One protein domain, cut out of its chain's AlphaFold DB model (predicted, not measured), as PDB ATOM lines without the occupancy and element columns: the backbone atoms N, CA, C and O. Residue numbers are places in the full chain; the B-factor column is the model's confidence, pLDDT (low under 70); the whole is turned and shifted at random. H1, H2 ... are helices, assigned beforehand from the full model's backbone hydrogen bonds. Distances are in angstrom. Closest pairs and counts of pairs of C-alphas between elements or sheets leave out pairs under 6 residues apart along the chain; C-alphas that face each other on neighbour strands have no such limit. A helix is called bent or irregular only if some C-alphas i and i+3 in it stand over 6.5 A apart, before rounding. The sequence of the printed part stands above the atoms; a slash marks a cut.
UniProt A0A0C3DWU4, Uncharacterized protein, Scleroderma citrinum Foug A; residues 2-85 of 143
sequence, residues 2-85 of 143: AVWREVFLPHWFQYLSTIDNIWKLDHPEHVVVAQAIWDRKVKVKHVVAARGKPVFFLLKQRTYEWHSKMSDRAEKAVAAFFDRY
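This is residues 2 to 85 of the 143 residues of an uncharacterized protein of Scleroderma citrinum Foug A (UniProt A0A0C3DWU4). Two helices, H1 and H2, fold back as a loose helical hairpin, and a third, H3, runs past it at a steep angle, close to H1; together with the links between them these three make a compact body. From the far end of H3 a single arm, residues 68 to 85 with H4 in it, sticks out into open space and makes much of the length. The printed part has 84 residues with four named helices, H1, H2, H3 and H4 in chain order, and no named strand, and its class is all helix. The whole is loose, with a radius of gyration of the C-alphas of 14.8 A, and elongated, spanning 48 by 26 by 19 A.

H1, residues 2 to 16, and H2, residues 28 to 41, touch and form a helical hairpin, with the C-alphas of Phe 8 and Lys 41 the closest at 6.5 A. Their lines stand at a steep tilt of 36 degrees, only just steep, and they run opposite ways. H3, residues 54 to 68, is close to H1 but not clearly touching it, the closest C-alphas being those of Phe 13 and Thr 63, 7.4 A apart. H1 and H3 stand at a steep tilt of 62 degrees and run the same way. H2 and H3 are only just apart, with 8.3 A between their closest C-alphas. H4, residues 70 to 82, meets H3 only through their link and is apart from H1 and H2. In H2, H3 and H4 every O i to N i+4 pair is within hydrogen-bond range, and in H1 8 of 11 are.

H1 begins at C-alpha 2, (-4.277, 64.253, -3.963), and measures 20.4 A from first to last C-alpha; it is irregular, but only just, with C-alphas 6 and 9 6.6 A apart. H2 measures 20.0 A and H3 21.3 A. H3 begins at C-alpha 54, (-5.848, 79.867, -11.627). H4 measures 18.5 A and ends at C-alpha 82, (27.673, 57.081, -2.379).

The two C-alphas farthest apart are those of Gly 52 and Tyr 85, at 50.5 A. Residues 68 to 85, of which 70 to 82 belong to H4, stand free; the body without them has 66 residues and spans 30 by 24 by 18 A. The links from H1 to H2 and from H2 to H3 are long, with 11 and 12 residues, and the link from H3 to H4 is tight, with 1 residue. The printed part has no cut, its mean pLDDT is 88.6, and no printed residue is under 70.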
ATOM      1  N   ALA A   2      -5.116  65.450  -3.756       84.19
ATOM      2  CA  ALA A   2      -4.277  64.253  -3.963       84.19
ATOM      3  C   ALA A   2      -4.023  63.958  -5.453       84.19
ATOM      4  O   ALA A   2      -2.888  64.037  -5.895       84.19
ATOM      5  N   VAL A   3      -5.081  63.823  -6.267       88.44
ATOM      6  CA  VAL A   3      -4.973  63.574  -7.726       88.44
ATOM      7  C   VAL A   3      -4.097  64.604  -8.454       88.44
ATOM      8  O   VAL A   3      -3.312  64.251  -9.328       88.44
ATOM      9  N   TRP A   4      -4.181  65.883  -8.075       88.31
ATOM     10  CA  TRP A   4      -3.315  66.922  -8.640       88.31
ATOM     11  C   TRP A   4      -1.834  66.656  -8.332       88.31
ATOM     12  O   TRP A   4      -1.000  66.687  -9.228       88.31
ATOM     13  N   ARG A   5      -1.504  66.374  -7.067       89.94
ATOM     14  CA  ARG A   5      -0.114  66.183  -6.628       89.94
ATOM     15  C   ARG A   5       0.478  64.833  -7.019       89.94
ATOM     16  O   ARG A   5       1.656  64.777  -7.332       89.94
ATOM     17  N   GLU A   6      -0.321  63.779  -6.972       91.19
ATOM     18  CA  GLU A   6       0.131  62.390  -7.100       91.19
ATOM     19  C   GLU A   6      -0.021  61.854  -8.521       91.19
ATOM     20  O   GLU A   6       0.659  60.905  -8.892       91.19
ATOM     21  N   VAL A   7      -0.891  62.460  -9.337       90.38
ATOM     22  CA  VAL A   7      -1.142  61.995 -10.706       90.38
ATOM     23  C   VAL A   7      -0.803  63.074 -11.719       90.38
ATOM     24  O   VAL A   7       0.035  62.841 -12.584       90.38
ATOM     25  N   PHE A   8      -1.406  64.258 -11.620       93.50
ATOM     26  CA  PHE A   8      -1.219  65.301 -12.631       93.50
ATOM     27  C   PHE A   8       0.227  65.829 -12.670       93.50
ATOM     28  O   PHE A   8       0.866  65.776 -13.719       93.50
ATOM     29  N   LEU A   9       0.759  66.297 -11.533       93.25
ATOM     30  CA  LEU A   9       2.097  66.900 -11.470       93.25
ATOM     31  C   LEU A   9       3.225  65.952 -11.921       93.25
ATOM     32  O   LEU A   9       4.066  66.409 -12.687       93.25
ATOM     33  N   PRO A  10       3.264  64.658 -11.542       93.12
ATOM     34  CA  PRO A  10       4.305  63.750 -12.026       93.12
ATOM     35  C   PRO A  10       4.318  63.587 -13.549       93.12
ATOM     36  O   PRO A  10       5.383  63.654 -14.154       93.12
ATOM     37  N   HIS A  11       3.148  63.448 -14.183       93.56
ATOM     38  CA  HIS A  11       3.063  63.337 -15.647       93.56
ATOM     39  C   HIS A  11       3.470  64.648 -16.325       93.56
ATOM     40  O   HIS A  11       4.125  64.639 -17.364       93.56
ATOM     41  N   TRP A  12       3.111  65.781 -15.717       94.38
ATOM     42  CA  TRP A  12       3.551  67.088 -16.181       94.38
ATOM     43  C   TRP A  12       5.073  67.259 -16.085       94.38
ATOM     44  O   TRP A  12       5.695  67.675 -17.056       94.38
ATOM     45  N   PHE A  13       5.700  66.896 -14.964       92.00
ATOM     46  CA  PHE A  13       7.158  66.978 -14.813       92.00
ATOM     47  C   PHE A  13       7.894  66.015 -15.746       92.00
ATOM     48  O   PHE A  13       8.937  66.375 -16.286       92.00
ATOM     49  N   GLN A  14       7.330  64.831 -16.000       90.19
ATOM     50  CA  GLN A  14       7.861  63.916 -17.005       90.19
ATOM     51  C   GLN A  14       7.843  64.556 -18.397       90.19
ATOM     52  O   GLN A  14       8.859  64.530 -19.081       90.19
ATOM     53  N   TYR A  15       6.739  65.191 -18.796       92.50
ATOM     54  CA  TYR A  15       6.689  65.954 -20.044       92.50
ATOM     55  C   TYR A  15       7.711  67.103 -20.070       92.50
ATOM     56  O   TYR A  15       8.431  67.270 -21.047       92.50
ATOM     57  N   LEU A  16       7.834  67.872 -18.987       90.00
ATOM     58  CA  LEU A  16       8.802  68.970 -18.927       90.00
ATOM     59  C   LEU A  16      10.259  68.508 -19.031       90.00
ATOM     60  O   LEU A  16      11.102  69.262 -19.503       90.00
ATOM     61  N   SER A  17      10.565  67.277 -18.619       84.69
ATOM     62  CA  SER A  17      11.909  66.713 -18.781       84.69
ATOM     63  C   SER A  17      12.281  66.425 -20.241       84.69
ATOM     64  O   SER A  17      13.452  66.189 -20.523       84.69
ATOM     65  N   THR A  18      11.316  66.459 -21.170       86.06
ATOM     66  CA  THR A  18      11.543  66.192 -22.598       86.06
ATOM     67  C   THR A  18      11.591  67.452 -23.460       86.06
ATOM     68  O   THR A  18      11.685  67.327 -24.677       86.06
ATOM     69  N   ILE A  19      11.444  68.651 -22.884       84.94
ATOM     70  CA  ILE A  19      11.409  69.904 -23.652       84.94
ATOM     71  C   ILE A  19      12.692  70.714 -23.461       84.94
ATOM     72  O   ILE A  19      13.213  70.824 -22.353       84.94
ATOM     73  N   ASP A  20      13.154  71.355 -24.534       81.38
ATOM     74  CA  ASP A  20      14.404  72.129 -24.518       81.38
ATOM     75  C   ASP A  20      14.293  73.436 -23.716       81.38
ATOM     76  O   ASP A  20      15.285  73.949 -23.199       81.38
ATOM     77  N   ASN A  21      13.091  74.017 -23.627       82.75
ATOM     78  CA  ASN A  21      12.876  75.309 -22.978       82.75
ATOM     79  C   ASN A  21      11.670  75.301 -22.032       82.75
ATOM     80  O   ASN A  21      10.570  75.732 -22.371       82.75
ATOM     81  N   ILE A  22      11.928  74.903 -20.792       81.56
ATOM     82  CA  ILE A  22      10.951  74.886 -19.697       81.56
ATOM     83  C   ILE A  22      10.490  76.276 -19.223       81.56
ATOM     84  O   ILE A  22       9.602  76.372 -18.379       81.56
ATOM     85  N   TRP A  23      11.087  77.366 -19.711       82.56
ATOM     86  CA  TRP A  23      10.745  78.720 -19.266       82.56
ATOM     87  C   TRP A  23       9.564  79.313 -20.038       82.56
ATOM     88  O   TRP A  23       8.886  80.203 -19.520       82.56
ATOM     89  N   LYS A  24       9.269  78.789 -21.234       87.19
ATOM     90  CA  LYS A  24       8.167  79.232 -22.103       87.19
ATOM     91  C   LYS A  24       6.881  78.430 -21.891       87.19
ATOM     92  O   LYS A  24       6.244  78.020 -22.849       87.19
ATOM     93  N   LEU A  25       6.482  78.195 -20.641       87.38
ATOM     94  CA  LEU A  25       5.335  77.329 -20.305       87.38
ATOM     95  C   LEU A  25       3.993  77.777 -20.901       87.38
ATOM     96  O   LEU A  25       3.068  76.976 -20.996       87.38
ATOM     97  N   ASP A  26       3.863  79.052 -21.259       88.44
ATOM     98  CA  ASP A  26       2.691  79.631 -21.914       88.44
ATOM     99  C   ASP A  26       2.642  79.378 -23.427       88.44
ATOM    100  O   ASP A  26       1.667  79.769 -24.074       88.44
ATOM    101  N   HIS A  27       3.643  78.689 -23.987       90.56
ATOM    102  CA  HIS A  27       3.600  78.224 -25.365       90.56
ATOM    103  C   HIS A  27       2.348  77.353 -25.592       90.56
ATOM    104  O   HIS A  27       2.086  76.447 -24.791       90.56
ATOM    105  N   PRO A  28       1.574  77.581 -26.673       91.25
ATOM    106  CA  PRO A  28       0.306  76.887 -26.905       91.25
ATOM    107  C   PRO A  28       0.410  75.359 -26.839       91.25
ATOM    108  O   PRO A  28      -0.468  74.709 -26.280       91.25
ATOM    109  N   GLU A  29       1.504  74.787 -27.340       91.88
ATOM    110  CA  GLU A  29       1.745  73.338 -27.312       91.88
ATOM    111  C   GLU A  29       1.795  72.779 -25.884       91.88
ATOM    112  O   GLU A  29       1.172  71.759 -25.594       91.88
ATOM    113  N   HIS A  30       2.474  73.467 -24.964       92.62
ATOM    114  CA  HIS A  30       2.579  73.035 -23.570       92.62
ATOM    115  C   HIS A  30       1.229  73.144 -22.849       92.62
ATOM    116  O   HIS A  30       0.889  72.286 -22.035       92.62
ATOM    117  N   VAL A  31       0.429  74.164 -23.183       92.19
ATOM    118  CA  VAL A  31      -0.935  74.331 -22.657       92.19
ATOM    119  C   VAL A  31      -1.843  73.194 -23.133       92.19
ATOM    120  O   VAL A  31      -2.583  72.631 -22.326       92.19
ATOM    121  N   VAL A  32      -1.749  72.806 -24.410       94.56
ATOM    122  CA  VAL A  32      -2.495  71.667 -24.974       94.56
ATOM    123  C   VAL A  32      -2.119  70.365 -24.271       94.56
ATOM    124  O   VAL A  32      -3.003  69.599 -23.888       94.56
ATOM    125  N   VAL A  33      -0.828  70.125 -24.029       94.50
ATOM    126  CA  VAL A  33      -0.379  68.933 -23.296       94.50
ATOM    127  C   VAL A  33      -0.875  68.949 -21.848       94.50
ATOM    128  O   VAL A  33      -1.382  67.936 -21.365       94.50
ATOM    129  N   ALA A  34      -0.799  70.090 -21.160       93.69
ATOM    130  CA  ALA A  34      -1.318  70.225 -19.801       93.69
ATOM    131  C   ALA A  34      -2.829  69.938 -19.736       93.69
ATOM    132  O   ALA A  34      -3.277  69.221 -18.839       93.69
ATOM    133  N   GLN A  35      -3.605  70.437 -20.703       95.31
ATOM    134  CA  GLN A  35      -5.031  70.131 -20.830       95.31
ATOM    135  C   GLN A  35      -5.263  68.633 -21.076       95.31
ATOM    136  O   GLN A  35      -6.076  68.024 -20.389       95.31
ATOM    137  N   ALA A  36      -4.505  68.004 -21.978       95.44
ATOM    138  CA  ALA A  36      -4.644  66.577 -22.276       95.44
ATOM    139  C   ALA A  36      -4.334  65.681 -21.061       95.44
ATOM    140  O   ALA A  36      -5.032  64.695 -20.810       95.44
ATOM    141  N   ILE A  37      -3.309  66.025 -20.270       94.44
ATOM    142  CA  ILE A  37      -3.012  65.334 -19.005       94.44
ATOM    143  C   ILE A  37      -4.171  65.528 -18.024       94.44
ATOM    144  O   ILE A  37      -4.575  64.568 -17.363       94.44
ATOM    145  N   TRP A  38      -4.721  66.745 -17.940       94.06
ATOM    146  CA  TRP A  38      -5.842  67.059 -17.058       94.06
ATOM    147  C   TRP A  38      -7.061  66.214 -17.415       94.06
ATOM    148  O   TRP A  38      -7.534  65.455 -16.573       94.06
ATOM    149  N   ASP A  39      -7.506  66.265 -18.669       94.44
ATOM    150  CA  ASP A  39      -8.706  65.570 -19.142       94.44
ATOM    151  C   ASP A  39      -8.604  64.054 -18.971       94.44
ATOM    152  O   ASP A  39      -9.586  63.382 -18.655       94.44
ATOM    153  N   ARG A  40      -7.395  63.499 -19.122       94.00
ATOM    154  CA  ARG A  40      -7.164  62.061 -18.972       94.00
ATOM    155  C   ARG A  40      -7.111  61.601 -17.516       94.00
ATOM    156  O   ARG A  40      -7.441  60.450 -17.232       94.00
ATOM    157  N   LYS A  41      -6.604  62.430 -16.600       90.81
ATOM    158  CA  LYS A  41      -6.222  61.996 -15.240       90.81
ATOM    159  C   LYS A  41      -7.070  62.612 -14.133       90.81
ATOM    160  O   LYS A  41      -7.129  62.058 -13.035       90.81
ATOM    161  N   VAL A  42      -7.721  63.739 -14.393       89.44
ATOM    162  CA  VAL A  42      -8.489  64.503 -13.413       89.44
ATOM    163  C   VAL A  42      -9.965  64.456 -13.795       89.44
ATOM    164  O   VAL A  42     -10.373  64.945 -14.837       89.44
ATOM    165  N   LYS A  43     -10.802  63.890 -12.918       89.31
ATOM    166  CA  LYS A  43     -12.250  63.738 -13.173       89.31
ATOM    167  C   LYS A  43     -13.020  65.066 -13.214       89.31
ATOM    168  O   LYS A  43     -14.149  65.115 -13.692       89.31
ATOM    169  N   VAL A  44     -12.443  66.131 -12.658       88.75
ATOM    170  CA  VAL A  44     -13.076  67.450 -12.592       88.75
ATOM    171  C   VAL A  44     -12.908  68.147 -13.933       88.75
ATOM    172  O   VAL A  44     -11.784  68.403 -14.350       88.75
ATOM    173  N   LYS A  45     -14.017  68.513 -14.580       88.56
ATOM    174  CA  LYS A  45     -13.976  69.306 -15.814       88.56
ATOM    175  C   LYS A  45     -13.398  70.689 -15.519       88.56
ATOM    176  O   LYS A  45     -13.968  71.449 -14.736       88.56
ATOM    177  N   HIS A  46     -12.269  71.009 -16.138       88.94
ATOM    178  CA  HIS A  46     -11.643  72.318 -16.025       88.94
ATOM    179  C   HIS A  46     -10.837  72.642 -17.281       88.94
ATOM    180  O   HIS A  46     -10.340  71.742 -17.952       88.94
ATOM    181  N   VAL A  47     -10.693  73.937 -17.563       90.50
ATOM    182  CA  VAL A  47      -9.879  74.434 -18.674       90.50
ATOM    183  C   VAL A  47      -8.552  74.954 -18.132       90.50
ATOM    184  O   VAL A  47      -8.506  75.947 -17.401       90.50
ATOM    185  N   VAL A  48      -7.469  74.292 -18.514       88.00
ATOM    186  CA  VAL A  48      -6.090  74.733 -18.337       88.00
ATOM    187  C   VAL A  48      -5.761  75.696 -19.478       88.00
ATOM    188  O   VAL A  48      -5.565  75.286 -20.615       88.00
ATOM    189  N   ALA A  49      -5.718  76.999 -19.191       88.38
ATOM    190  CA  ALA A  49      -5.358  78.021 -20.177       88.38
ATOM    191  C   ALA A  49      -4.376  79.039 -19.596       88.38
ATOM    192  O   ALA A  49      -4.471  79.402 -18.424       88.38
ATOM    193  N   ALA A  50      -3.465  79.539 -20.436       77.19
ATOM    194  CA  ALA A  50      -2.387  80.429 -20.009       77.19
ATOM    195  C   ALA A  50      -2.867  81.777 -19.437       77.19
ATOM    196  O   ALA A  50      -2.231  82.337 -18.546       77.19
ATOM    197  N   ARG A  51      -3.995  82.312 -19.928       79.12
ATOM    198  CA  ARG A  51      -4.501  83.640 -19.544       79.12
ATOM    199  C   ARG A  51      -5.677  83.537 -18.577       79.12
ATOM    200  O   ARG A  51      -6.716  82.972 -18.906       79.12
ATOM    201  N   GLY A  52      -5.516  84.132 -17.393       71.50
ATOM    202  CA  GLY A  52      -6.609  84.373 -16.446       71.50
ATOM    203  C   GLY A  52      -7.205  83.126 -15.784       71.50
ATOM    204  O   GLY A  52      -8.284  83.221 -15.202       71.50
ATOM    205  N   LYS A  53      -6.545  81.958 -15.862       82.56
ATOM    206  CA  LYS A  53      -7.007  80.728 -15.202       82.56
ATOM    207  C   LYS A  53      -6.092  80.335 -14.038       82.56
ATOM    208  O   LYS A  53      -4.888  80.174 -14.238       82.56
ATOM    209  N   PRO A  54      -6.643  80.120 -12.830       85.31
ATOM    210  CA  PRO A  54      -5.848  79.867 -11.627       85.31
ATOM    211  C   PRO A  54      -5.035  78.567 -11.701       85.31
ATOM    212  O   PRO A  54      -3.921  78.511 -11.186       85.31
ATOM    213  N   VAL A  55      -5.543  77.537 -12.386       87.69
ATOM    214  CA  VAL A  55      -4.851  76.243 -12.509       87.69
ATOM    215  C   VAL A  55      -3.519  76.376 -13.246       87.69
ATOM    216  O   VAL A  55      -2.534  75.768 -12.835       87.69
ATOM    217  N   PHE A  56      -3.450  77.215 -14.281       89.50
ATOM    218  CA  PHE A  56      -2.208  77.418 -15.020       89.50
ATOM    219  C   PHE A  56      -1.162  78.188 -14.200       89.50
ATOM    220  O   PHE A  56       0.016  77.839 -14.224       89.50
ATOM    221  N   PHE A  57      -1.574  79.178 -13.401       90.44
ATOM    222  CA  PHE A  57      -0.658  79.869 -12.484       90.44
ATOM    223  C   PHE A  57      -0.081  78.927 -11.424       90.44
ATOM    224  O   PHE A  57       1.124  78.941 -11.177       90.44
ATOM    225  N   LEU A  58      -0.918  78.058 -10.849       91.44
ATOM    226  CA  LEU A  58      -0.462  77.031  -9.912       91.44
ATOM    227  C   LEU A  58       0.497  76.040 -10.578       91.44
ATOM    228  O   LEU A  58       1.498  75.653  -9.976       91.44
ATOM    229  N   LEU A  59       0.219  75.647 -11.822       91.38
ATOM    230  CA  LEU A  59       1.098  74.778 -12.600       91.38
ATOM    231  C   LEU A  59       2.468  75.419 -12.842       91.38
ATOM    232  O   LEU A  59       3.502  74.786 -12.618       91.38
ATOM    233  N   LYS A  60       2.474  76.692 -13.244       91.50
ATOM    234  CA  LYS A  60       3.684  77.490 -13.457       91.50
ATOM    235  C   LYS A  60       4.510  77.595 -12.176       91.50
ATOM    236  O   LYS A  60       5.700  77.292 -12.195       91.50
ATOM    237  N   GLN A  61       3.877  77.927 -11.050       91.75
ATOM    238  CA  GLN A  61       4.552  77.983  -9.753       91.75
ATOM    239  C   GLN A  61       5.184  76.636  -9.383       91.75
ATOM    240  O   GLN A  61       6.360  76.583  -9.030       91.75
ATOM    241  N   ARG A  62       4.436  75.531  -9.499       92.69
ATOM    242  CA  ARG A  62       4.958  74.192  -9.181       92.69
ATOM    243  C   ARG A  62       6.094  73.766 -10.095       92.69
ATOM    244  O   ARG A  62       7.000  73.085  -9.632       92.69
ATOM    245  N   THR A  63       6.066  74.194 -11.351       91.94
ATOM    246  CA  THR A  63       7.162  73.968 -12.293       91.94
ATOM    247  C   THR A  63       8.432  74.681 -11.846       91.94
ATOM    248  O   THR A  63       9.487  74.058 -11.785       91.94
ATOM    249  N   TYR A  64       8.334  75.951 -11.454       90.00
ATOM    250  CA  TYR A  64       9.492  76.698 -10.964       90.00
ATOM    251  C   TYR A  64      10.023  76.168  -9.633       90.00
ATOM    252  O   TYR A  64      11.231  76.045  -9.484       90.00
ATOM    253  N   GLU A  65       9.149  75.801  -8.694       90.44
ATOM    254  CA  GLU A  65       9.558  75.164  -7.435       90.44
ATOM    255  C   GLU A  65      10.231  73.808  -7.654       90.44
ATOM    256  O   GLU A  65      11.156  73.448  -6.927       90.44
ATOM    257  N   TRP A  66       9.728  73.023  -8.608       88.81
ATOM    258  CA  TRP A  66      10.321  71.741  -8.963       88.81
ATOM    259  C   TRP A  66      11.704  71.946  -9.576       88.81
ATOM    260  O   TRP A  66      12.660  71.330  -9.112       88.81
ATOM    261  N   HIS A  67      11.815  72.855 -10.544       85.81
ATOM    262  CA  HIS A  67      13.068  73.126 -11.233       85.81
ATOM    263  C   HIS A  67      14.124  73.736 -10.303       85.81
ATOM    264  O   HIS A  67      15.262  73.277 -10.288       85.81
ATOM    265  N   SER A  68      13.754  74.713  -9.465       86.12
ATOM    266  CA  SER A  68      14.698  75.350  -8.537       86.12
ATOM    267  C   SER A  68      15.270  74.375  -7.512       86.12
ATOM    268  O   SER A  68      16.416  74.515  -7.110       86.12
ATOM    269  N   LYS A  69      14.494  73.361  -7.118       86.44
ATOM    270  CA  LYS A  69      14.917  72.329  -6.163       86.44
ATOM    271  C   LYS A  69      15.543  71.107  -6.830       86.44
ATOM    272  O   LYS A  69      15.910  70.171  -6.122       86.44
ATOM    273  N   MET A  70      15.600  71.054  -8.161       82.56
ATOM    274  CA  MET A  70      16.049  69.863  -8.878       82.56
ATOM    275  C   MET A  70      17.540  69.601  -8.645       82.56
ATOM    276  O   MET A  70      17.876  68.466  -8.317       82.56
ATOM    277  N   SER A  71      18.395  70.631  -8.722       78.56
ATOM    278  CA  SER A  71      19.840  70.498  -8.453       78.56
ATOM    279  C   SER A  71      20.091  70.005  -7.029       78.56
ATOM    280  O   SER A  71      20.646  68.927  -6.849       78.56
ATOM    281  N   ASP A  72      19.544  70.701  -6.025       85.56
ATOM    282  CA  ASP A  72      19.687  70.330  -4.612       85.56
ATOM    283  C   ASP A  72      19.255  68.885  -4.327       85.56
ATOM    284  O   ASP A  72      19.845  68.182  -3.504       85.56
ATOM    285  N   ARG A  73      18.172  68.430  -4.969       84.62
ATOM    286  CA  ARG A  73      17.672  67.059  -4.810       84.62
ATOM    287  C   ARG A  73      18.560  66.046  -5.517       84.62
ATOM    288  O   ARG A  73      18.774  64.976  -4.955       84.62
ATOM    289  N   ALA A  74      19.052  66.366  -6.711       82.31
ATOM    290  CA  ALA A  74      19.968  65.509  -7.452       82.31
ATOM    291  C   ALA A  74      21.283  65.329  -6.683       82.31
ATOM    292  O   ALA A  74      21.708  64.199  -6.470       82.31
ATOM    293  N   GLU A  75      21.859  66.416  -6.167       86.88
ATOM    294  CA  GLU A  75      23.066  66.386  -5.335       86.88
ATOM    295  C   GLU A  75      22.873  65.517  -4.090       86.88
ATOM    296  O   GLU A  75      23.672  64.619  -3.828       86.88
ATOM    297  N   LYS A  76      21.766  65.707  -3.359       87.75
ATOM    298  CA  LYS A  76      21.442  64.883  -2.182       87.75
ATOM    299  C   LYS A  76      21.235  63.412  -2.526       87.75
ATOM    300  O   LYS A  76      21.644  62.554  -1.751       87.75
ATOM    301  N   ALA A  77      20.597  63.110  -3.655       85.25
ATOM    302  CA  ALA A  77      20.385  61.735  -4.095       85.25
ATOM    303  C   ALA A  77      21.707  61.051  -4.469       85.25
ATOM    304  O   ALA A  77      21.925  59.905  -4.086       85.25
ATOM    305  N   VAL A  78      22.603  61.761  -5.161       85.25
ATOM    306  CA  VAL A  78      23.945  61.268  -5.502       85.25
ATOM    307  C   VAL A  78      24.789  61.071  -4.243       85.25
ATOM    308  O   VAL A  78      25.413  60.022  -4.094       85.25
ATOM    309  N   ALA A  79      24.764  62.018  -3.302       87.00
ATOM    310  CA  ALA A  79      25.446  61.874  -2.017       87.00
ATOM    311  C   ALA A  79      24.933  60.644  -1.249       87.00
ATOM    312  O   ALA A  79      25.715  59.763  -0.906       87.00
ATOM    313  N   ALA A  80      23.611  60.518  -1.096       87.44
ATOM    314  CA  ALA A  80      22.991  59.383  -0.421       87.44
ATOM    315  C   ALA A  80      23.251  58.040  -1.121       87.44
ATOM    316  O   ALA A  80      23.225  57.004  -0.463       87.44
ATOM    317  N   PHE A  81      23.469  58.028  -2.440       87.38
ATOM    318  CA  PHE A  81      23.916  56.836  -3.155       87.38
ATOM    319  C   PHE A  81      25.332  56.447  -2.722       87.38
ATOM    320  O   PHE A  81      25.534  55.315  -2.298       87.38
ATOM    321  N   PHE A  82      26.291  57.375  -2.767       87.81
ATOM    322  CA  PHE A  82      27.673  57.081  -2.379       87.81
ATOM    323  C   PHE A  82      27.810  56.715  -0.900       87.81
ATOM    324  O   PHE A  82      28.590  55.827  -0.577       87.81
ATOM    325  N   ASP A  83      27.017  57.325  -0.020       88.38
ATOM    326  CA  ASP A  83      27.036  57.030   1.417       88.38
ATOM    327  C   ASP A  83      26.567  55.599   1.748       88.38
ATOM    328  O   ASP A  83      26.841  55.096   2.837       88.38
ATOM    329  N   ARG A  84      25.878  54.912   0.821       89.31
ATOM    330  CA  ARG A  84      25.472  53.504   0.993       89.31
ATOM    331  C   ARG A  84      26.603  52.507   0.743       89.31
ATOM    332  O   ARG A  84      26.510  51.388   1.240       89.31
ATOM    333  N   TYR A  85      27.634  52.884  -0.013       87.62
ATOM    334  CA  TYR A  85      28.684  51.969  -0.461       87.62
ATOM    335  C   TYR A  85      30.017  52.348   0.165       87.62
ATOM    336  O   TYR A  85      30.676  53.300  -0.256       87.62
TER     337      TYR A  85